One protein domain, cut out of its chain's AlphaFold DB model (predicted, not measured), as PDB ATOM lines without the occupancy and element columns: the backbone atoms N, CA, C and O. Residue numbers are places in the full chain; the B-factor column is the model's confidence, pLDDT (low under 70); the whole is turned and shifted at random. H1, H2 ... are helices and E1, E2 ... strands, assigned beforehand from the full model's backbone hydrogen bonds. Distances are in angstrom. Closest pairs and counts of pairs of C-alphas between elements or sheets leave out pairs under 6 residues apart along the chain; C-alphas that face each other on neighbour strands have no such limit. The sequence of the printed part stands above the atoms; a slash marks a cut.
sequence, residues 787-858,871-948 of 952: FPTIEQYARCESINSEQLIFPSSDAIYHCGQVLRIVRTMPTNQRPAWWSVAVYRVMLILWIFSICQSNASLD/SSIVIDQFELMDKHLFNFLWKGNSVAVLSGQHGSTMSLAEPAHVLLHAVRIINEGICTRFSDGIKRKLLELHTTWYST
ATOM      1  N   PHE A 787     122.310 183.255 255.296       89.88
ATOM      2  CA  PHE A 787     123.215 182.598 254.344       89.88
ATOM      3  C   PHE A 787     123.992 181.378 254.898       89.88
ATOM      4  O   PHE A 787     124.048 180.363 254.202       89.88
ATOM      5  N   PRO A 788     124.498 181.362 256.151       88.38
ATOM      6  CA  PRO A 788     125.116 180.157 256.714       88.38
ATOM      7  C   PRO A 788     124.190 178.928 256.762       88.38
ATOM      8  O   PRO A 788     124.681 177.810 256.639       88.38
ATOM      9  N   THR A 789     122.870 179.114 256.886       86.62
ATOM     10  CA  THR A 789     121.877 178.020 256.867       86.62
ATOM     11  C   THR A 789     121.601 177.536 255.449       86.62
ATOM     12  O   THR A 789     121.438 176.340 255.232       86.62
ATOM     13  N   ILE A 790     121.648 178.440 254.467       89.69
ATOM     14  CA  ILE A 790     121.614 178.085 253.042       89.69
ATOM     15  C   ILE A 790     122.826 177.208 252.685       89.69
ATOM     16  O   ILE A 790     122.667 176.178 252.032       89.69
ATOM     17  N   GLU A 791     124.026 177.538 253.181       90.06
ATOM     18  CA  GLU A 791     125.194 176.663 252.998       90.06
ATOM     19  C   GLU A 791     125.087 175.340 253.770       90.06
ATOM     20  O   GLU A 791     125.530 174.320 253.255       90.06
ATOM     21  N   GLN A 792     124.534 175.323 254.992       87.50
ATOM     22  CA  GLN A 792     124.270 174.071 255.725       87.50
ATOM     23  C   GLN A 792     123.318 173.155 254.932       87.50
ATOM     24  O   GLN A 792     123.566 171.953 254.838       87.50
ATOM     25  N   TYR A 793     122.278 173.723 254.312       86.69
ATOM     26  CA  TYR A 793     121.292 172.971 253.535       86.69
ATOM     27  C   TYR A 793     121.920 172.370 252.273       86.69
ATOM     28  O   TYR A 793     121.727 171.189 251.994       86.69
ATOM     29  N   ALA A 794     122.752 173.143 251.565       88.62
ATOM     30  CA  ALA A 794     123.513 172.650 250.416       88.62
ATOM     31  C   ALA A 794     124.425 171.451 250.762       88.62
ATOM     32  O   ALA A 794     124.578 170.547 249.945       88.62
ATOM     33  N   ARG A 795     124.961 171.389 251.994       86.88
ATOM     34  CA  ARG A 795     125.762 170.249 252.487       86.88
ATOM     35  C   ARG A 795     124.944 169.021 252.897       86.88
ATOM     36  O   ARG A 795     125.545 168.039 253.332       86.88
ATOM     37  N   CYS A 796     123.614 169.083 252.822       81.00
ATOM     38  CA  CYS A 796     122.694 168.101 253.401       81.00
ATOM     39  C   CYS A 796     122.907 167.886 254.918       81.00
ATOM     40  O   CYS A 796     122.681 166.792 255.437       81.00
ATOM     41  N   GLU A 797     123.349 168.920 255.649       80.69
ATOM     42  CA  GLU A 797     123.419 168.874 257.115       80.69
ATOM     43  C   GLU A 797     122.000 168.929 257.719       80.69
ATOM     44  O   GLU A 797     121.093 169.547 257.161       80.69
ATOM     45  N   SER A 798     121.789 168.277 258.867       67.00
ATOM     46  CA  SER A 798     120.462 168.152 259.483       67.00
ATOM     47  C   SER A 798     119.958 169.489 260.043       67.00
ATOM     48  O   SER A 798     120.361 169.903 261.133       67.00
ATOM     49  N   ILE A 799     119.058 170.141 259.308       64.31
ATOM     50  CA  ILE A 799     118.409 171.407 259.671       64.31
ATOM     51  C   ILE A 799     116.931 171.146 259.963       64.31
ATOM     52  O   ILE A 799     116.257 170.454 259.202       64.31
ATOM     53  N   ASN A 800     116.399 171.749 261.027       60.88
ATOM     54  CA  ASN A 800     114.952 171.808 261.228       60.88
ATOM     55  C   ASN A 800     114.361 172.757 260.178       60.88
ATOM     56  O   ASN A 800     114.740 173.925 260.164       60.88
ATOM     57  N   SER A 801     113.420 172.311 259.339       56.19
ATOM     58  CA  SER A 801     112.888 173.113 258.217       56.19
ATOM     59  C   SER A 801     112.346 174.494 258.624       56.19
ATOM     60  O   SER A 801     112.380 175.426 257.829       56.19
ATOM     61  N   GLU A 802     111.921 174.657 259.881       51.66
ATOM     62  CA  GLU A 802     111.502 175.934 260.483       51.66
ATOM     63  C   GLU A 802     112.620 176.997 260.576       51.66
ATOM     64  O   GLU A 802     112.328 178.179 260.742       51.66
ATOM     65  N   GLN A 803     113.893 176.599 260.475       57.16
ATOM     66  CA  GLN A 803     115.066 177.484 260.520       57.16
ATOM     67  C   GLN A 803     115.485 178.008 259.137       57.16
ATOM     68  O   GLN A 803     116.297 178.933 259.052       57.16
ATOM     69  N   LEU A 804     114.963 177.436 258.046       63.16
ATOM     70  CA  LEU A 804     115.281 177.886 256.694       63.16
ATOM     71  C   LEU A 804     114.441 179.126 256.356       63.16
ATOM     72  O   LEU A 804     113.282 179.029 255.963       63.16
ATOM     73  N   ILE A 805     115.031 180.315 256.515       64.75
ATOM     74  CA  ILE A 805     114.387 181.575 256.118       64.75
ATOM     75  C   ILE A 805     114.266 181.605 254.589       64.75
ATOM     76  O   ILE A 805     115.251 181.831 253.883       64.75
ATOM     77  N   PHE A 806     113.052 181.365 254.094       69.31
ATOM     78  CA  PHE A 806     112.740 181.348 252.668       69.31
ATOM     79  C   PHE A 806     112.973 182.725 252.010       69.31
ATOM     80  O   PHE A 806     112.582 183.743 252.590       69.31
ATOM     81  N   PRO A 807     113.581 182.794 250.806       77.00
ATOM     82  CA  PRO A 807     113.837 184.064 250.126       77.00
ATOM     83  C   PRO A 807     112.550 184.838 249.806       77.00
ATOM     84  O   PRO A 807     111.655 184.333 249.131       77.00
ATOM     85  N   SER A 808     112.475 186.089 250.262       82.81
ATOM     86  CA  SER A 808     111.398 187.025 249.919       82.81
ATOM     87  C   SER A 808     111.573 187.616 248.512       82.81
ATOM     88  O   SER A 808     112.661 187.564 247.936       82.81
ATOM     89  N   SER A 809     110.530 188.258 247.970       82.62
ATOM     90  CA  SER A 809     110.622 189.018 246.710       82.62
ATOM     91  C   SER A 809     111.725 190.087 246.756       82.62
ATOM     92  O   SER A 809     112.496 190.220 245.807       82.62
ATOM     93  N   ASP A 810     111.882 190.766 247.896       86.31
ATOM     94  CA  ASP A 810     112.981 191.703 248.166       86.31
ATOM     95  C   ASP A 810     114.370 191.043 248.042       86.31
ATOM     96  O   ASP A 810     115.304 191.649 247.510       86.31
ATOM     97  N   ALA A 811     114.524 189.790 248.488       90.00
ATOM     98  CA  ALA A 811     115.777 189.050 248.338       90.00
ATOM     99  C   ALA A 811     116.042 188.674 246.868       90.00
ATOM    100  O   ALA A 811     117.176 188.790 246.402       90.00
ATOM    101  N   ILE A 812     115.008 188.295 246.110       90.75
ATOM    102  CA  ILE A 812     115.110 188.004 244.669       90.75
ATOM    103  C   ILE A 812     115.519 189.268 243.895       90.75
ATOM    104  O   ILE A 812     116.448 189.217 243.086       90.75
ATOM    105  N   TYR A 813     114.904 190.416 244.200       91.12
ATOM    106  CA  TYR A 813     115.281 191.723 243.651       91.12
ATOM    107  C   TYR A 813     116.757 192.050 243.916       91.12
ATOM    108  O   TYR A 813     117.498 192.381 242.987       91.12
ATOM    109  N   HIS A 814     117.227 191.910 245.160       93.94
ATOM    110  CA  HIS A 814     118.628 192.180 245.494       93.94
ATOM    111  C   HIS A 814     119.606 191.188 244.842       93.94
ATOM    112  O   HIS A 814     120.685 191.607 244.418       93.94
ATOM    113  N   CYS A 815     119.233 189.914 244.678       95.81
ATOM    114  CA  CYS A 815     120.021 188.948 243.906       95.81
ATOM    115  C   CYS A 815     120.152 189.377 242.435       95.81
ATOM    116  O   CYS A 815     121.265 189.430 241.909       95.81
ATOM    117  N   GLY A 816     119.041 189.763 241.801       93.94
ATOM    118  CA  GLY A 816     119.023 190.297 240.438       93.94
ATOM    119  C   GLY A 816     119.907 191.537 240.273       93.94
ATOM    120  O   GLY A 816     120.739 191.588 239.369       93.94
ATOM    121  N   GLN A 817     119.823 192.501 241.197       94.50
ATOM    122  CA  GLN A 817     120.667 193.702 241.159       94.50
ATOM    123  C   GLN A 817     122.165 193.405 241.328       94.50
ATOM    124  O   GLN A 817     122.976 194.011 240.628       94.50
ATOM    125  N   VAL A 818     122.555 192.457 242.191       96.56
ATOM    126  CA  VAL A 818     123.961 192.020 242.300       96.56
ATOM    127  C   VAL A 818     124.446 191.405 240.987       96.56
ATOM    128  O   VAL A 818     125.495 191.813 240.489       96.56
ATOM    129  N   LEU A 819     123.689 190.468 240.405       95.50
ATOM    130  CA  LEU A 819     124.055 189.826 239.138       95.50
ATOM    131  C   LEU A 819     124.199 190.859 238.017       95.50
ATOM    132  O   LEU A 819     125.217 190.871 237.327       95.50
ATOM    133  N   ARG A 820     123.236 191.776 237.888       93.38
ATOM    134  CA  ARG A 820     123.245 192.834 236.873       93.38
ATOM    135  C   ARG A 820     124.493 193.712 236.962       93.38
ATOM    136  O   ARG A 820     125.185 193.889 235.964       93.38
ATOM    137  N   ILE A 821     124.813 194.217 238.157       94.19
ATOM    138  CA  ILE A 821     125.941 195.142 238.357       94.19
ATOM    139  C   ILE A 821     127.292 194.418 238.221       94.19
ATOM    140  O   ILE A 821     128.223 194.963 237.636       94.19
ATOM    141  N   VAL A 822     127.417 193.169 238.689       94.31
ATOM    142  CA  VAL A 822     128.653 192.381 238.496       94.31
ATOM    143  C   VAL A 822     128.873 192.027 237.020       94.31
ATOM    144  O   VAL A 822     130.018 191.983 236.569       94.31
ATOM    145  N   ARG A 823     127.804 191.822 236.238       91.75
ATOM    146  CA  ARG A 823     127.909 191.554 234.794       91.75
ATOM    147  C   ARG A 823     128.235 192.812 233.978       91.75
ATOM    148  O   ARG A 823     128.958 192.686 232.993       91.75
ATOM    149  N   THR A 824     127.812 194.010 234.403       91.25
ATOM    150  CA  THR A 824     128.218 195.282 233.763       91.25
ATOM    151  C   THR A 824     129.620 195.772 234.151       91.25
ATOM    152  O   THR A 824     130.188 196.585 233.422       91.25
ATOM    153  N   MET A 825     130.219 195.275 235.242       91.31
ATOM    154  CA  MET A 825     131.636 195.523 235.558       91.31
ATOM    155  C   MET A 825     132.565 194.929 234.476       91.31
ATOM    156  O   MET A 825     132.460 193.723 234.197       91.31
ATOM    157  N   PRO A 826     133.533 195.702 233.933       88.56
ATOM    158  CA  PRO A 826     134.576 195.181 233.046       88.56
ATOM    159  C   PRO A 826     135.340 194.026 233.701       88.56
ATOM    160  O   PRO A 826     135.667 194.081 234.884       88.56
ATOM    161  N   THR A 827     135.662 192.975 232.946       86.44
ATOM    162  CA  THR A 827     136.186 191.710 233.505       86.44
ATOM    163  C   THR A 827     137.531 191.845 234.226       86.44
ATOM    164  O   THR A 827     137.806 191.075 235.144       86.44
ATOM    165  N   ASN A 828     138.340 192.843 233.855       78.50
ATOM    166  CA  ASN A 828     139.605 193.221 234.494       78.50
ATOM    167  C   ASN A 828     139.461 194.275 235.615       78.50
ATOM    168  O   ASN A 828     140.461 194.655 236.219       78.50
ATOM    169  N   GLN A 829     138.235 194.727 235.895       84.81
ATOM    170  CA  GLN A 829     137.854 195.685 236.941       84.81
ATOM    171  C   GLN A 829     136.687 195.127 237.783       84.81
ATOM    172  O   GLN A 829     135.720 195.828 238.084       84.81
ATOM    173  N   ARG A 830     136.765 193.838 238.143       91.06
ATOM    174  CA  ARG A 830     135.881 193.200 239.133       91.06
ATOM    175  C   ARG A 830     136.630 193.053 240.471       91.06
ATOM    176  O   ARG A 830     137.782 192.612 240.447       91.06
ATOM    177  N   PRO A 831     136.019 193.364 241.635       93.06
ATOM    178  CA  PRO A 831     136.657 193.177 242.944       93.06
ATOM    179  C   PRO A 831     137.042 191.714 243.176       93.06
ATOM    180  O   PRO A 831     136.322 190.829 242.731       93.06
ATOM    181  N   ALA A 832     138.114 191.421 243.919       92.25
ATOM    182  CA  ALA A 832     138.622 190.047 244.087       92.25
ATOM    183  C   ALA A 832     137.569 189.016 244.574       92.25
ATOM    184  O   ALA A 832     137.647 187.838 244.230       92.25
ATOM    185  N   TRP A 833     136.557 189.470 245.317       94.94
ATOM    186  CA  TRP A 833     135.435 188.674 245.823       94.94
ATOM    187  C   TRP A 833     134.236 188.534 244.867       94.94
ATOM    188  O   TRP A 833     133.237 187.919 245.242       94.94
ATOM    189  N   TRP A 834     134.277 189.074 243.643       95.75
ATOM    190  CA  TRP A 834     133.124 189.100 242.725       95.75
ATOM    191  C   TRP A 834     132.485 187.717 242.510       95.75
ATOM    192  O   TRP A 834     131.264 187.588 242.456       95.75
ATOM    193  N   SER A 835     133.306 186.669 242.462       96.12
ATOM    194  CA  SER A 835     132.877 185.281 242.285       96.12
ATOM    195  C   SER A 835     132.177 184.702 243.521       96.12
ATOM    196  O   SER A 835     131.228 183.935 243.360       96.12
ATOM    197  N   VAL A 836     132.547 185.112 244.746       96.69
ATOM    198  CA  VAL A 836     131.795 184.735 245.960       96.69
ATOM    199  C   VAL A 836     130.506 185.550 246.120       96.69
ATOM    200  O   VAL A 836     129.531 185.032 246.660       96.69
ATOM    201  N   ALA A 837     130.440 186.774 245.583       97.69
ATOM    202  CA  ALA A 837     129.181 187.518 245.482       97.69
ATOM    203  C   ALA A 837     128.183 186.820 244.540       97.69
ATOM    204  O   ALA A 837     127.039 186.606 244.936       97.69
ATOM    205  N   VAL A 838     128.627 186.388 243.349       97.44
ATOM    206  CA  VAL A 838     127.811 185.574 242.422       97.44
ATOM    207  C   VAL A 838     127.370 184.269 243.092       97.44
ATOM    208  O   VAL A 838     126.185 183.961 243.104       97.44
ATOM    209  N   TYR A 839     128.289 183.533 243.719       97.38
ATOM    210  CA  TYR A 839     127.966 182.307 244.459       97.38
ATOM    211  C   TYR A 839     126.912 182.525 245.562       97.38
ATOM    212  O   TYR A 839     125.960 181.749 245.644       97.38
ATOM    213  N   ARG A 840     127.029 183.597 246.367       96.62
ATOM    214  CA  ARG A 840     126.048 183.924 247.419       96.62
ATOM    215  C   ARG A 840     124.645 184.101 246.844       96.62
ATOM    216  O   ARG A 840     123.711 183.463 247.322       96.62
ATOM    217  N   VAL A 841     124.495 184.932 245.811       97.25
ATOM    218  CA  VAL A 841     123.168 185.217 245.239       97.25
ATOM    219  C   VAL A 841     122.604 184.035 244.456       97.25
ATOM    220  O   VAL A 841     121.412 183.764 244.550       97.25
ATOM    221  N   MET A 842     123.445 183.266 243.761       96.50
ATOM    222  CA  MET A 842     122.987 182.083 243.032       96.50
ATOM    223  C   MET A 842     122.546 180.948 243.967       96.50
ATOM    224  O   MET A 842     121.589 180.258 243.633       96.50
ATOM    225  N   LEU A 843     123.140 180.790 245.159       95.06
ATOM    226  CA  LEU A 843     122.610 179.862 246.169       95.06
ATOM    227  C   LEU A 843     121.285 180.335 246.789       95.06
ATOM    228  O   LEU A 843     120.427 179.506 247.080       95.06
ATOM    229  N   ILE A 844     121.076 181.645 246.954       94.88
ATOM    230  CA  ILE A 844     119.781 182.187 247.404       94.88
ATOM    231  C   ILE A 844     118.697 181.922 246.342       94.88
ATOM    232  O   ILE A 844     117.608 181.461 246.681       94.88
ATOM    233  N   LEU A 845     119.007 182.129 245.057       94.50
ATOM    234  CA  LEU A 845     118.105 181.797 243.945       94.50
ATOM    235  C   LEU A 845     117.893 180.279 243.775       94.50
ATOM    236  O   LEU A 845     116.815 179.863 243.364       94.50
ATOM    237  N   TRP A 846     118.877 179.447 244.127       93.19
ATOM    238  CA  TRP A 846     118.765 177.983 244.123       93.19
ATOM    239  C   TRP A 846     117.826 177.468 245.226       93.19
ATOM    240  O   TRP A 846     116.965 176.637 244.949       93.19
ATOM    241  N   ILE A 847     117.895 178.023 246.444       90.94
ATOM    242  CA  ILE A 847     116.898 177.738 247.493       90.94
ATOM    243  C   ILE A 847     115.504 178.203 247.059       90.94
ATOM    244  O   ILE A 847     114.544 177.449 247.209       90.94
ATOM    245  N   PHE A 848     115.378 179.408 246.489       89.50
ATOM    246  CA  PHE A 848     114.100 179.887 245.945       89.50
ATOM    247  C   PHE A 848     113.528 178.918 244.896       89.50
ATOM    248  O   PHE A 848     112.353 178.567 244.973       89.50
ATOM    249  N   SER A 849     114.374 178.434 243.982       89.81
ATOM    250  CA  SER A 849     114.022 177.451 242.954       89.81
ATOM    251  C   SER A 849     113.415 176.178 243.554       89.81
ATOM    252  O   SER A 849     112.285 175.834 243.221       89.81
ATOM    253  N   ILE A 850     114.095 175.550 244.525       86.62
ATOM    254  CA  ILE A 850     113.605 174.344 245.225       86.62
ATOM    255  C   ILE A 850     112.235 174.595 245.875       86.62
ATOM    256  O   ILE A 850     111.334 173.760 245.803       86.62
ATOM    257  N   CYS A 851     112.049 175.766 246.486       81.88
ATOM    258  CA  CYS A 851     110.784 176.122 247.128       81.88
ATOM    259  C   CYS A 851     109.647 176.309 246.111       81.88
ATOM    260  O   CYS A 851     108.510 175.931 246.389       81.88
ATOM    261  N   GLN A 852     109.950 176.846 244.925       79.50
ATOM    262  CA  GLN A 852     108.993 176.964 243.825       79.50
ATOM    263  C   GLN A 852     108.629 175.591 243.235       79.50
ATOM    264  O   GLN A 852     107.449 175.346 242.975       79.50
ATOM    265  N   SER A 853     109.600 174.683 243.074       75.25
ATOM    266  CA  SER A 853     109.360 173.305 242.616       75.25
ATOM    267  C   SER A 853     108.431 172.536 243.568       75.25
ATOM    268  O   SER A 853     107.529 171.838 243.117       75.25
ATOM    269  N   ASN A 854     108.593 172.708 244.883       69.38
ATOM    270  CA  ASN A 854     107.733 172.048 245.868       69.38
ATOM    271  C   ASN A 854     106.318 172.656 245.898       69.38
ATOM    272  O   ASN A 854     105.331 171.925 245.952       69.38
ATOM    273  N   ALA A 855     106.195 173.983 245.794       67.38
ATOM    274  CA  ALA A 855     104.893 174.655 245.798       67.38
ATOM    275  C   ALA A 855     104.028 174.335 244.562       67.38
ATOM    276  O   ALA A 855     102.800 174.346 244.658       67.38
ATOM    277  N   SER A 856     104.636 174.044 243.405       58.38
ATOM    278  CA  SER A 856     103.891 173.639 242.204       58.38
ATOM    279  C   SER A 856     103.424 172.179 242.257       58.38
ATOM    280  O   SER A 856     102.375 171.863 241.694       58.38
ATOM    281  N   LEU A 857     104.122 171.295 242.981       56.03
ATOM    282  CA  LEU A 857     103.647 169.930 243.249       56.03
ATOM    283  C   LEU A 857     102.340 169.937 244.059       56.03
ATOM    284  O   LEU A 857     101.396 169.250 243.671       56.03
ATOM    285  N   ASP A 858     102.244 170.766 245.105       51.97
ATOM    286  CA  ASP A 858     101.012 170.919 245.895       51.97
ATOM    287  C   ASP A 858      99.854 171.524 245.075       51.97
ATOM    288  O   ASP A 858      98.713 171.064 245.167       51.97
ATOM    289  N   SER A 871     103.439 186.345 233.233       71.69
ATOM    290  CA  SER A 871     104.355 187.474 233.099       71.69
ATOM    291  C   SER A 871     105.718 187.107 233.681       71.69
ATOM    292  O   SER A 871     105.910 187.128 234.897       71.69
ATOM    293  N   SER A 872     106.677 186.770 232.820       80.94
ATOM    294  CA  SER A 872     108.057 186.516 233.242       80.94
ATOM    295  C   SER A 872     108.802 187.814 233.575       80.94
ATOM    296  O   SER A 872     108.705 188.787 232.826       80.94
ATOM    297  N   ILE A 873     109.600 187.818 234.646       85.19
ATOM    298  CA  ILE A 873     110.396 188.973 235.092       85.19
ATOM    299  C   ILE A 873     111.886 188.628 234.999       85.19
ATOM    300  O   ILE A 873     112.360 187.727 235.694       85.19
ATOM    301  N   VAL A 874     112.632 189.361 234.165       88.44
ATOM    302  CA  VAL A 874     114.091 189.203 234.003       88.44
ATOM    303  C   VAL A 874     114.813 189.925 235.146       88.44
ATOM    304  O   VAL A 874     115.120 191.117 235.062       88.44
ATOM    305  N   ILE A 875     115.034 189.222 236.259       89.81
ATOM    306  CA  ILE A 875     115.415 189.857 237.534       89.81
ATOM    307  C   ILE A 875     116.803 190.518 237.489       89.81
ATOM    308  O   ILE A 875     117.025 191.524 238.160       89.81
ATOM    309  N   ASP A 876     117.718 190.008 236.660       89.62
ATOM    310  CA  ASP A 876     119.068 190.547 236.449       89.62
ATOM    311  C   ASP A 876     119.160 191.567 235.298       89.62
ATOM    312  O   ASP A 876     120.257 191.976 234.930       89.62
ATOM    313  N   GLN A 877     118.029 192.024 234.753       86.44
ATOM    314  CA  GLN A 877     117.971 193.178 233.840       86.44
ATOM    315  C   GLN A 877     117.136 194.343 234.390       86.44
ATOM    316  O   GLN A 877     117.220 195.447 233.857       86.44
ATOM    317  N   PHE A 878     116.399 194.127 235.484       81.75
ATOM    318  CA  PHE A 878     115.470 195.096 236.066       81.75
ATOM    319  C   PHE A 878     116.108 196.473 236.332       81.75
ATOM    320  O   PHE A 878     117.197 196.568 236.910       81.75
ATOM    321  N   GLU A 879     115.426 197.542 235.910       71.69
ATOM    322  CA  GLU A 879     115.924 198.919 236.004       71.69
ATOM    323  C   GLU A 879     116.092 199.412 237.451       71.69
ATOM    324  O   GLU A 879     115.790 198.723 238.427       71.69
ATOM    325  N   LEU A 880     116.693 200.593 237.603       62.53
ATOM    326  CA  LEU A 880     117.118 201.077 238.907       62.53
ATOM    327  C   LEU A 880     116.013 201.753 239.711       62.53
ATOM    328  O   LEU A 880     115.188 202.498 239.200       62.53
ATOM    329  N   MET A 881     116.124 201.539 241.020       60.72
ATOM    330  CA  MET A 881     115.427 202.224 242.106       60.72
ATOM    331  C   MET A 881     113.940 201.960 242.325       60.72
ATOM    332  O   MET A 881     113.480 202.284 243.417       60.72
ATOM    333  N   ASP A 882     113.217 201.270 241.440       65.50
ATOM    334  CA  ASP A 882     111.809 200.955 241.716       65.50
ATOM    335  C   ASP A 882     111.559 199.541 242.283       65.50
ATOM    336  O   ASP A 882     111.022 198.632 241.642       65.50
ATOM    337  N   LYS A 883     111.931 199.377 243.559       74.62
ATOM    338  CA  LYS A 883     111.580 198.217 244.399       74.62
ATOM    339  C   LYS A 883     110.056 198.050 244.543       74.62
ATOM    340  O   LYS A 883     109.569 196.929 244.697       74.62
ATOM    341  N   HIS A 884     109.292 199.144 244.481       75.88
ATOM    342  CA  HIS A 884     107.833 199.103 244.583       75.88
ATOM    343  C   HIS A 884     107.198 198.598 243.285       75.88
ATOM    344  O   HIS A 884     106.297 197.769 243.356       75.88
ATOM    345  N   LEU A 885     107.713 198.991 242.117       76.81
ATOM    346  CA  LEU A 885     107.359 198.425 240.814       76.81
ATOM    347  C   LEU A 885     107.744 196.950 240.723       76.81
ATOM    348  O   LEU A 885     106.936 196.162 240.242       76.81
ATOM    349  N   PHE A 886     108.919 196.547 241.226       81.06
ATOM    350  CA  PHE A 886     109.276 195.126 241.300       81.06
ATOM    351  C   PHE A 886     108.221 194.347 242.097       81.06
ATOM    352  O   PHE A 886     107.627 193.412 241.571       81.06
ATOM    353  N   ASN A 887     107.907 194.784 243.322       78.06
ATOM    354  CA  ASN A 887     106.890 194.140 244.158       78.06
ATOM    355  C   ASN A 887     105.448 194.285 243.606       78.06
ATOM    356  O   ASN A 887     104.606 193.435 243.880       78.06
ATOM    357  N   PHE A 888     105.152 195.305 242.793       72.94
ATOM    358  CA  PHE A 888     103.868 195.470 242.091       72.94
ATOM    359  C   PHE A 888     103.733 194.558 240.865       72.94
ATOM    360  O   PHE A 888     102.624 194.128 240.551       72.94
ATOM    361  N   LEU A 889     104.828 194.268 240.163       71.00
ATOM    362  CA  LEU A 889     104.879 193.271 239.091       71.00
ATOM    363  C   LEU A 889     104.890 191.851 239.678       71.00
ATOM    364  O   LEU A 889     104.262 190.953 239.124       71.00
ATOM    365  N   TRP A 890     105.499 191.668 240.853       75.00
ATOM    366  CA  TRP A 890     105.528 190.429 241.634       75.00
ATOM    367  C   TRP A 890     104.177 190.110 242.312       75.00
ATOM    368  O   TRP A 890     104.080 189.925 243.524       75.00
ATOM    369  N   LYS A 891     103.094 190.003 241.531       59.53
ATOM    370  CA  LYS A 891     101.728 189.702 242.016       59.53
ATOM    371  C   LYS A 891     101.518 188.228 242.402       59.53
ATOM    372  O   LYS A 891     100.480 187.660 242.086       59.53
ATOM    373  N   GLY A 892     102.520 187.580 242.995       57.75
ATOM    374  CA  GLY A 892     102.536 186.146 243.323       57.75
ATOM    375  C   GLY A 892     102.690 185.204 242.119       57.75
ATOM    376  O   GLY A 892     103.380 184.199 242.230       57.75
ATOM    377  N   ASN A 893     102.125 185.560 240.961       57.72
ATOM    378  CA  ASN A 893     101.988 184.678 239.793       57.72
ATOM    379  C   ASN A 893     102.984 184.984 238.648       57.72
ATOM    380  O   ASN A 893     102.737 184.617 237.503       57.72
ATOM    381  N   SER A 894     104.071 185.718 238.913       70.56
ATOM    382  CA  SER A 894     105.074 186.073 237.893       70.56
ATOM    383  C   SER A 894     106.310 185.183 237.986       70.56
ATOM    384  O   SER A 894     106.889 185.043 239.062       70.56
ATOM    385  N   VAL A 895     106.742 184.610 236.862       78.44
ATOM    386  CA  VAL A 895     107.882 183.682 236.819       78.44
ATOM    387  C   VAL A 895     109.199 184.461 236.771       78.44
ATOM    388  O   VAL A 895     109.462 185.200 235.822       78.44
ATOM    389  N   ALA A 896     110.061 184.292 237.775       83.94
ATOM    390  CA  ALA A 896     111.412 184.847 237.727       83.94
ATOM    391  C   ALA A 896     112.291 184.099 236.719       83.94
ATOM    392  O   ALA A 896     112.385 182.869 236.734       83.94
ATOM    393  N   VAL A 897     112.993 184.866 235.885       89.50
ATOM    394  CA  VAL A 897     113.980 184.357 234.933       89.50
ATOM    395  C   VAL A 897     115.277 185.169 235.019       89.50
ATOM    396  O   VAL A 897     115.266 186.341 235.400       89.50
ATOM    397  N   LEU A 898     116.398 184.553 234.647       91.50
ATOM    398  CA  LEU A 898     117.699 185.212 234.475       91.50
ATOM    399  C   LEU A 898     118.050 185.354 232.993       91.50
ATOM    400  O   LEU A 898     117.683 184.506 232.180       91.50
ATOM    401  N   SER A 899     118.805 186.388 232.636       91.00
ATOM    402  CA  SER A 899     119.245 186.620 231.262       91.00
ATOM    403  C   SER A 899     120.434 185.732 230.868       91.00
ATOM    404  O   SER A 899     121.507 185.748 231.480       91.00
ATOM    405  N   GLY A 900     120.235 184.918 229.834       83.69
ATOM    406  CA  GLY A 900     121.227 184.010 229.268       83.69
ATOM    407  C   GLY A 900     122.175 184.693 228.279       83.69
ATOM    408  O   GLY A 900     122.466 185.887 228.368       83.69
ATOM    409  N   GLN A 901     122.684 183.916 227.323       74.12
ATOM    410  CA  GLN A 901     123.492 184.425 226.210       74.12
ATOM    411  C   GLN A 901     122.589 184.940 225.078       74.12
ATOM    412  O   GLN A 901     121.472 184.453 224.897       74.12
ATOM    413  N   HIS A 902     123.065 185.927 224.312       74.38
ATOM    414  CA  HIS A 902     122.396 186.465 223.111       74.38
ATOM    415  C   HIS A 902     120.922 186.901 223.292       74.38
ATOM    416  O   HIS A 902     120.159 186.904 222.331       74.38
ATOM    417  N   GLY A 903     120.513 187.283 224.509       75.44
ATOM    418  CA  GLY A 903     119.137 187.709 224.811       75.44
ATOM    419  C   GLY A 903     118.155 186.580 225.148       75.44
ATOM    420  O   GLY A 903     116.972 186.850 225.328       75.44
ATOM    421  N   SER A 904     118.623 185.332 225.267       86.56
ATOM    422  CA  SER A 904     117.831 184.235 225.848       86.56
ATOM    423  C   SER A 904     117.509 184.473 227.333       86.56
ATOM    424  O   SER A 904     118.161 185.275 228.005       86.56
ATOM    425  N   THR A 905     116.532 183.742 227.868       88.19
ATOM    426  CA  THR A 905     116.186 183.721 229.298       88.19
ATOM    427  C   THR A 905     116.260 182.298 229.862       88.19
ATOM    428  O   THR A 905     116.184 181.317 229.125       88.19
ATOM    429  N   MET A 906     116.455 182.183 231.176       90.00
ATOM    430  CA  MET A 906     116.617 180.925 231.911       90.00
ATOM    431  C   MET A 906     115.670 180.926 233.117       90.00
ATOM    432  O   MET A 906     115.725 181.850 233.929       90.00
ATOM    433  N   SER A 907     114.784 179.931 233.209       86.19
ATOM    434  CA  SER A 907     113.749 179.853 234.250       86.19
ATOM    435  C   SER A 907     114.305 179.391 235.594       86.19
ATOM    436  O   SER A 907     115.003 178.382 235.663       86.19
ATOM    437  N   LEU A 908     113.927 180.069 236.684       87.31
ATOM    438  CA  LEU A 908     114.263 179.626 238.042       87.31
ATOM    439  C   LEU A 908     113.433 178.420 238.526       87.31
ATOM    440  O   LEU A 908     113.579 178.026 239.677       87.31
ATOM    441  N   ALA A 909     112.598 177.798 237.688       84.94
ATOM    442  CA  ALA A 909     111.795 176.630 238.075       84.94
ATOM    443  C   ALA A 909     112.608 175.334 238.301       84.94
ATOM    444  O   ALA A 909     112.116 174.420 238.964       84.94
ATOM    445  N   GLU A 910     113.833 175.245 237.767       87.25
ATOM    446  CA  GLU A 910     114.694 174.056 237.855       87.25
ATOM    447  C   GLU A 910     116.017 174.354 238.596       87.25
ATOM    448  O   GLU A 910     116.891 175.026 238.035       87.25
ATOM    449  N   PRO A 911     116.235 173.806 239.813       90.12
ATOM    450  CA  PRO A 911     117.414 174.124 240.630       90.12
ATOM    451  C   PRO A 911     118.747 173.796 239.940       90.12
ATOM    452  O   PRO A 911     119.740 174.506 240.107       90.12
ATOM    453  N   ALA A 912     118.755 172.751 239.112       89.94
ATOM    454  CA  ALA A 912     119.877 172.352 238.271       89.94
ATOM    455  C   ALA A 912     120.382 173.485 237.363       89.94
ATOM    456  O   ALA A 912     121.568 173.831 237.377       89.94
ATOM    457  N   HIS A 913     119.467 174.102 236.610       90.94
ATOM    458  CA  HIS A 913     119.794 175.168 235.674       90.94
ATOM    459  C   HIS A 913     120.299 176.425 236.393       90.94
ATOM    460  O   HIS A 913     121.186 177.098 235.867       90.94
ATOM    461  N   VAL A 914     119.850 176.694 237.624       93.56
ATOM    462  CA  VAL A 914     120.397 177.777 238.462       93.56
ATOM    463  C   VAL A 914     121.887 177.554 238.764       93.56
ATOM    464  O   VAL A 914     122.688 178.474 238.597       93.56
ATOM    465  N   LEU A 915     122.294 176.333 239.133       94.69
ATOM    466  CA  LEU A 915     123.701 176.017 239.424       94.69
ATOM    467  C   LEU A 915     124.589 176.072 238.171       94.69
ATOM    468  O   LEU A 915     125.664 176.674 238.206       94.69
ATOM    469  N   LEU A 916     124.132 175.523 237.041       94.19
ATOM    470  CA  LEU A 916     124.872 175.602 235.773       94.19
ATOM    471  C   LEU A 916     124.983 177.051 235.267       94.19
ATOM    472  O   LEU A 916     126.046 177.478 234.808       94.19
ATOM    473  N   HIS A 917     123.927 177.854 235.418       94.69
ATOM    474  CA  HIS A 917     123.948 179.276 235.080       94.69
ATOM    475  C   HIS A 917     124.901 180.074 235.990       94.69
ATOM    476  O   HIS A 917     125.518 181.036 235.531       94.69
ATOM    477  N   ALA A 918     125.091 179.663 237.248       95.31
ATOM    478  CA  ALA A 918     126.087 180.259 238.136       95.31
ATOM    479  C   ALA A 918     127.518 180.012 237.627       95.31
ATOM    480  O   ALA A 918     128.298 180.957 237.505       95.31
ATOM    481  N   VAL A 919     127.844 178.769 237.245       96.06
ATOM    482  CA  VAL A 919     129.138 178.421 236.623       96.06
ATOM    483  C   VAL A 919     129.351 179.222 235.333       96.06
ATOM    484  O   VAL A 919     130.419 179.806 235.143       96.06
ATOM    485  N   ARG A 920     128.309 179.346 234.498       94.06
ATOM    486  CA  ARG A 920     128.307 180.160 233.272       94.06
ATOM    487  C   ARG A 920     128.672 181.627 233.542       94.06
ATOM    488  O   ARG A 920     129.539 182.153 232.854       94.06
ATOM    489  N   ILE A 921     128.078 182.277 234.552       93.81
ATOM    490  CA  ILE A 921     128.413 183.667 234.930       93.81
ATOM    491  C   ILE A 921     129.851 183.777 235.466       93.81
ATOM    492  O   ILE A 921     130.541 184.755 235.185       93.81
ATOM    493  N   ILE A 922     130.354 182.775 236.193       95.38
ATOM    494  CA  ILE A 922     131.743 182.790 236.684       95.38
ATOM    495  C   ILE A 922     132.750 182.551 235.531       95.38
ATOM    496  O   ILE A 922     133.895 182.994 235.612       95.38
ATOM    497  N   ASN A 923     132.324 181.939 234.422       93.12
ATOM    498  CA  ASN A 923     133.087 181.893 233.168       93.12
ATOM    499  C   ASN A 923     133.028 183.211 232.354       93.12
ATOM    500  O   ASN A 923     133.882 183.415 231.498       93.12
ATOM    501  N   GLU A 924     132.118 184.156 232.648       90.00
ATOM    502  CA  GLU A 924     132.103 185.508 232.039       90.00
ATOM    503  C   GLU A 924     133.185 186.456 232.616       90.00
ATOM    504  O   GLU A 924     133.145 187.663 232.371       90.00
ATOM    505  N   GLY A 925     134.114 185.979 233.452       87.38
ATOM    506  CA  GLY A 925     135.137 186.807 234.105       87.38
ATOM    507  C   GLY A 925     136.540 186.202 234.056       87.38
ATOM    508  O   GLY A 925     136.726 185.052 233.663       87.38
ATOM    509  N   ILE A 926     137.547 186.976 234.477       85.62
ATOM    510  CA  ILE A 926     138.924 186.471 234.554       85.62
ATOM    511  C   ILE A 926     138.987 185.338 235.580       85.62
ATOM    512  O   ILE A 926     138.651 185.520 236.753       85.62
ATOM    513  N   CYS A 927     139.461 184.178 235.133       86.25
ATOM    514  CA  CYS A 927     139.644 183.016 235.984       86.25
ATOM    515  C   CYS A 927     140.781 183.274 236.988       86.25
ATOM    516  O   CYS A 927     141.939 183.451 236.598       86.25
ATOM    517  N   THR A 928     140.479 183.200 238.282       91.25
ATOM    518  CA  THR A 928     141.445 183.134 239.390       91.25
ATOM    519  C   THR A 928     141.365 181.761 240.066       91.25
ATOM    520  O   THR A 928     140.377 181.042 239.913       91.25
ATOM    521  N   ARG A 929     142.371 181.379 240.870       90.19
ATOM    522  CA  ARG A 929     142.304 180.117 241.642       90.19
ATOM    523  C   ARG A 929     141.056 180.043 242.531       90.19
ATOM    524  O   ARG A 929     140.455 178.979 242.649       90.19
ATOM    525  N   PHE A 930     140.642 181.175 243.099       93.94
ATOM    526  CA  PHE A 930     139.437 181.277 243.915       93.94
ATOM    527  C   PHE A 930     138.150 181.095 243.096       93.94
ATOM    528  O   PHE A 930     137.300 180.298 243.486       93.94
ATOM    529  N   SER A 931     138.018 181.740 241.926       94.62
ATOM    530  CA  SER A 931     136.842 181.526 241.068       94.62
ATOM    531  C   SER A 931     136.751 180.087 240.564       94.62
ATOM    532  O   SER A 931     135.658 179.535 240.499       94.62
ATOM    533  N   ASP A 932     137.883 179.463 240.233       93.88
ATOM    534  CA  ASP A 932     137.909 178.098 239.696       93.88
ATOM    535  C   ASP A 932     137.540 177.050 240.764       93.88
ATOM    536  O   ASP A 932     136.839 176.085 240.457       93.88
ATOM    537  N   GLY A 933     137.912 177.276 242.030       94.12
ATOM    538  CA  GLY A 933     137.408 176.485 243.159       94.12
ATOM    539  C   GLY A 933     135.903 176.677 243.399       94.12
ATOM    540  O   GLY A 933     135.198 175.709 243.669       94.12
ATOM    541  N   ILE A 934     135.361 177.890 243.217       96.06
ATOM    542  CA  ILE A 934     133.902 178.127 243.274       96.06
ATOM    543  C   ILE A 934     133.169 177.402 242.129       96.06
ATOM    544  O   ILE A 934     132.115 176.815 242.371       96.06
ATOM    545  N   LYS A 935     133.726 177.371 240.908       95.56
ATOM    546  CA  LYS A 935     133.163 176.584 239.791       95.56
ATOM    547  C   LYS A 935     133.116 175.094 240.134       95.56
ATOM    548  O   LYS A 935     132.043 174.503 240.053       95.56
ATOM    549  N   ARG A 936     134.243 174.508 240.577       94.56
ATOM    550  CA  ARG A 936     134.299 173.109 241.051       94.56
ATOM    551  C   ARG A 936     133.229 172.835 242.100       94.56
ATOM    552  O   ARG A 936     132.498 171.859 241.980       94.56
ATOM    553  N   LYS A 937     133.094 173.732 243.078       93.56
ATOM    554  CA  LYS A 937     132.112 173.606 244.155       93.56
ATOM    555  C   LYS A 937     130.669 173.548 243.647       93.56
ATOM    556  O   LYS A 937     129.929 172.658 244.047       93.56
ATOM    557  N   LEU A 938     130.285 174.457 242.751       95.12
ATOM    558  CA  LEU A 938     128.940 174.495 242.160       95.12
ATOM    559  C   LEU A 938     128.651 173.276 241.267       95.12
ATOM    560  O   LEU A 938     127.529 172.772 241.278       95.12
ATOM    561  N   LEU A 939     129.654 172.778 240.537       94.38
ATOM    562  CA  LEU A 939     129.545 171.552 239.735       94.38
ATOM    563  C   LEU A 939     129.383 170.305 240.616       94.38
ATOM    564  O   LEU A 939     128.512 169.482 240.349       94.38
ATOM    565  N   GLU A 940     130.162 170.185 241.695       91.06
ATOM    566  CA  GLU A 940     130.047 169.089 242.666       91.06
ATOM    567  C   GLU A 940     128.667 169.094 243.354       91.06
ATOM    568  O   GLU A 940     128.018 168.045 243.411       91.06
ATOM    569  N   LEU A 941     128.152 170.263 243.769       91.06
ATOM    570  CA  LEU A 941     126.787 170.412 244.298       91.06
ATOM    571  C   LEU A 941     125.733 169.937 243.284       91.06
ATOM    572  O   LEU A 941     124.865 169.136 243.625       91.06
ATOM    573  N   HIS A 942     125.844 170.382 242.029       91.56
ATOM    574  CA  HIS A 942     124.957 169.973 240.938       91.56
ATOM    575  C   HIS A 942     124.978 168.451 240.719       91.56
ATOM    576  O   HIS A 942     123.923 167.823 240.643       91.56
ATOM    577  N   THR A 943     126.165 167.831 240.672       89.31
ATOM    578  CA  THR A 943     126.274 166.367 240.542       89.31
ATOM    579  C   THR A 943     125.726 165.626 241.757       89.31
ATOM    580  O   THR A 943     125.091 164.589 241.585       89.31
ATOM    581  N   THR A 944     125.914 166.160 242.968       83.69
ATOM    582  CA  THR A 944     125.410 165.550 244.206       83.69
ATOM    583  C   THR A 944     123.885 165.523 244.196       83.69
ATOM    584  O   THR A 944     123.303 164.451 244.343       83.69
ATOM    585  N   TRP A 945     123.250 166.667 243.914       74.75
ATOM    586  CA  TRP A 945     121.793 166.817 243.900       74.75
ATOM    587  C   TRP A 945     121.106 165.867 242.904       74.75
ATOM    588  O   TRP A 945     120.124 165.217 243.251       74.75
ATOM    589  N   TYR A 946     121.660 165.706 241.696       72.31
ATOM    590  CA  TYR A 946     121.151 164.730 240.719       72.31
ATOM    591  C   TYR A 946     121.430 163.263 241.079       72.31
ATOM    592  O   TYR A 946     120.700 162.379 240.632       72.31
ATOM    593  N   SER A 947     122.483 162.978 241.853       66.69
ATOM    594  CA  SER A 947     122.903 161.601 242.160       66.69
ATOM    595  C   SER A 947     122.168 160.981 243.353       66.69
ATOM    596  O   SER A 947     122.270 159.773 243.563       66.69
ATOM    597  N   THR A 948     121.427 161.772 244.136       57.06
ATOM    598  CA  THR A 948     120.669 161.314 245.312       57.06
ATOM    599  C   THR A 948     119.151 161.345 245.069       57.06
ATOM    600  O   THR A 948     118.496 162.309 245.464       57.06
TER     601      THR A 948
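What this domain is: This is residues 787 to 858 and 871 to 948 of the 952 residues of an uncharacterized protein of Xylaria flabelliformis (UniProt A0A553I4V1). The long helix H3 runs through the core of this domain and makes a three-helix up-and-down bundle with H5 and H6, each running against the one before it in the chain. H2 packs on H3 at a slant, the short H1 crosses H3, and a small two-strand hairpin, E1 and E2, sits by H2 and the first half of H5, while the short H4 packs at the beginning of H2, far from the core. The printed part has 150 residues, with six named helices and two named strands in the order H1, H2, H3, H4, E1, E2, H5, H6; the sheet, in the order E1 - E2, is antiparallel and the class is mostly helix. The whole is compact, with a radius of gyration of the C-alphas of 15.2 A and spans of 44 by 38 by 25 A.

Where its parts are: H1, residues 787 to 794, begins at C-alpha 787 at (123.215, 182.598, 254.344) and is 10.7 A long. H2, residues 809 to 824, is 22.7 A long. H3, residues 834 to 858, is 37.0 A long and ends at C-alpha 858 at (101.012, 170.919, 245.895). H4 is residues 883 to 889, 9.9 A. E1, residues 896 to 899, is 10.3 A long, and E2, residues 905 to 907, is 6.7 A. H5, residues 911 to 923, is 19.0 A long. H6, residues 929 to 947, is 26.8 A long and ends at C-alpha 947 at (122.903, 161.601, 242.160).

How they stand to each other: H3 is the hub and touches four helices. It touches H5 at a shallow tilt of 16 degrees, opposite ways; the closest C-alphas, of Ser 849 and Pro 911, are 5.3 A apart. Residues 835 to 839 of H3 touch residues 930 to 934 of H6, closest at the C-alphas of Ser 835 and Ser 931, 5.6 A. H5 and H6, a helical hairpin, touch at a shallow tilt of 18 degrees, closest at the C-alphas of Val 919 and Lys 935, 5.4 A. H2 and H3, also a helical hairpin, touch at a steep tilt of 39 degrees, closest at the C-alphas of Cys 815 and Val 841, 5.1 A, with residues 834 to 845 of H3 alone. H1 touches residues 840 to 847 of H3 at a steep tilt of 60 degrees, closest at the C-alphas of Ile 790 and Leu 843, 7.2 A. Residues 809 to 813 of H2 touch H4 at a steep tilt of 69 degrees, only just short of about perpendicular; the closest C-alphas, of Ser 809 and Asn 887, are 6.8 A apart. In the hairpin E1 and E2, N 898 and O 906 are within hydrogen-bond range at 2.9 A, as are N 906 and O 898 at 2.8 A. In H1, H2, H3, H4, H5 and H6 every O i to N i+4 pair is within hydrogen-bond range.

The domain as a whole: The two C-alphas farthest apart, those of Asn 828 and Asp 858, are 46.0 A apart. Residues 859 to 870 are not printed, and C-alphas 858 and 871 are 21.2 A apart across this cut. The link from H1 to H2, 14 residues, is long. Mean pLDDT of the printed part is 84.3; it is under 70 at residues 798 to 806, 854 to 858, 880 to 882, 891 to 893 and 947 to 948.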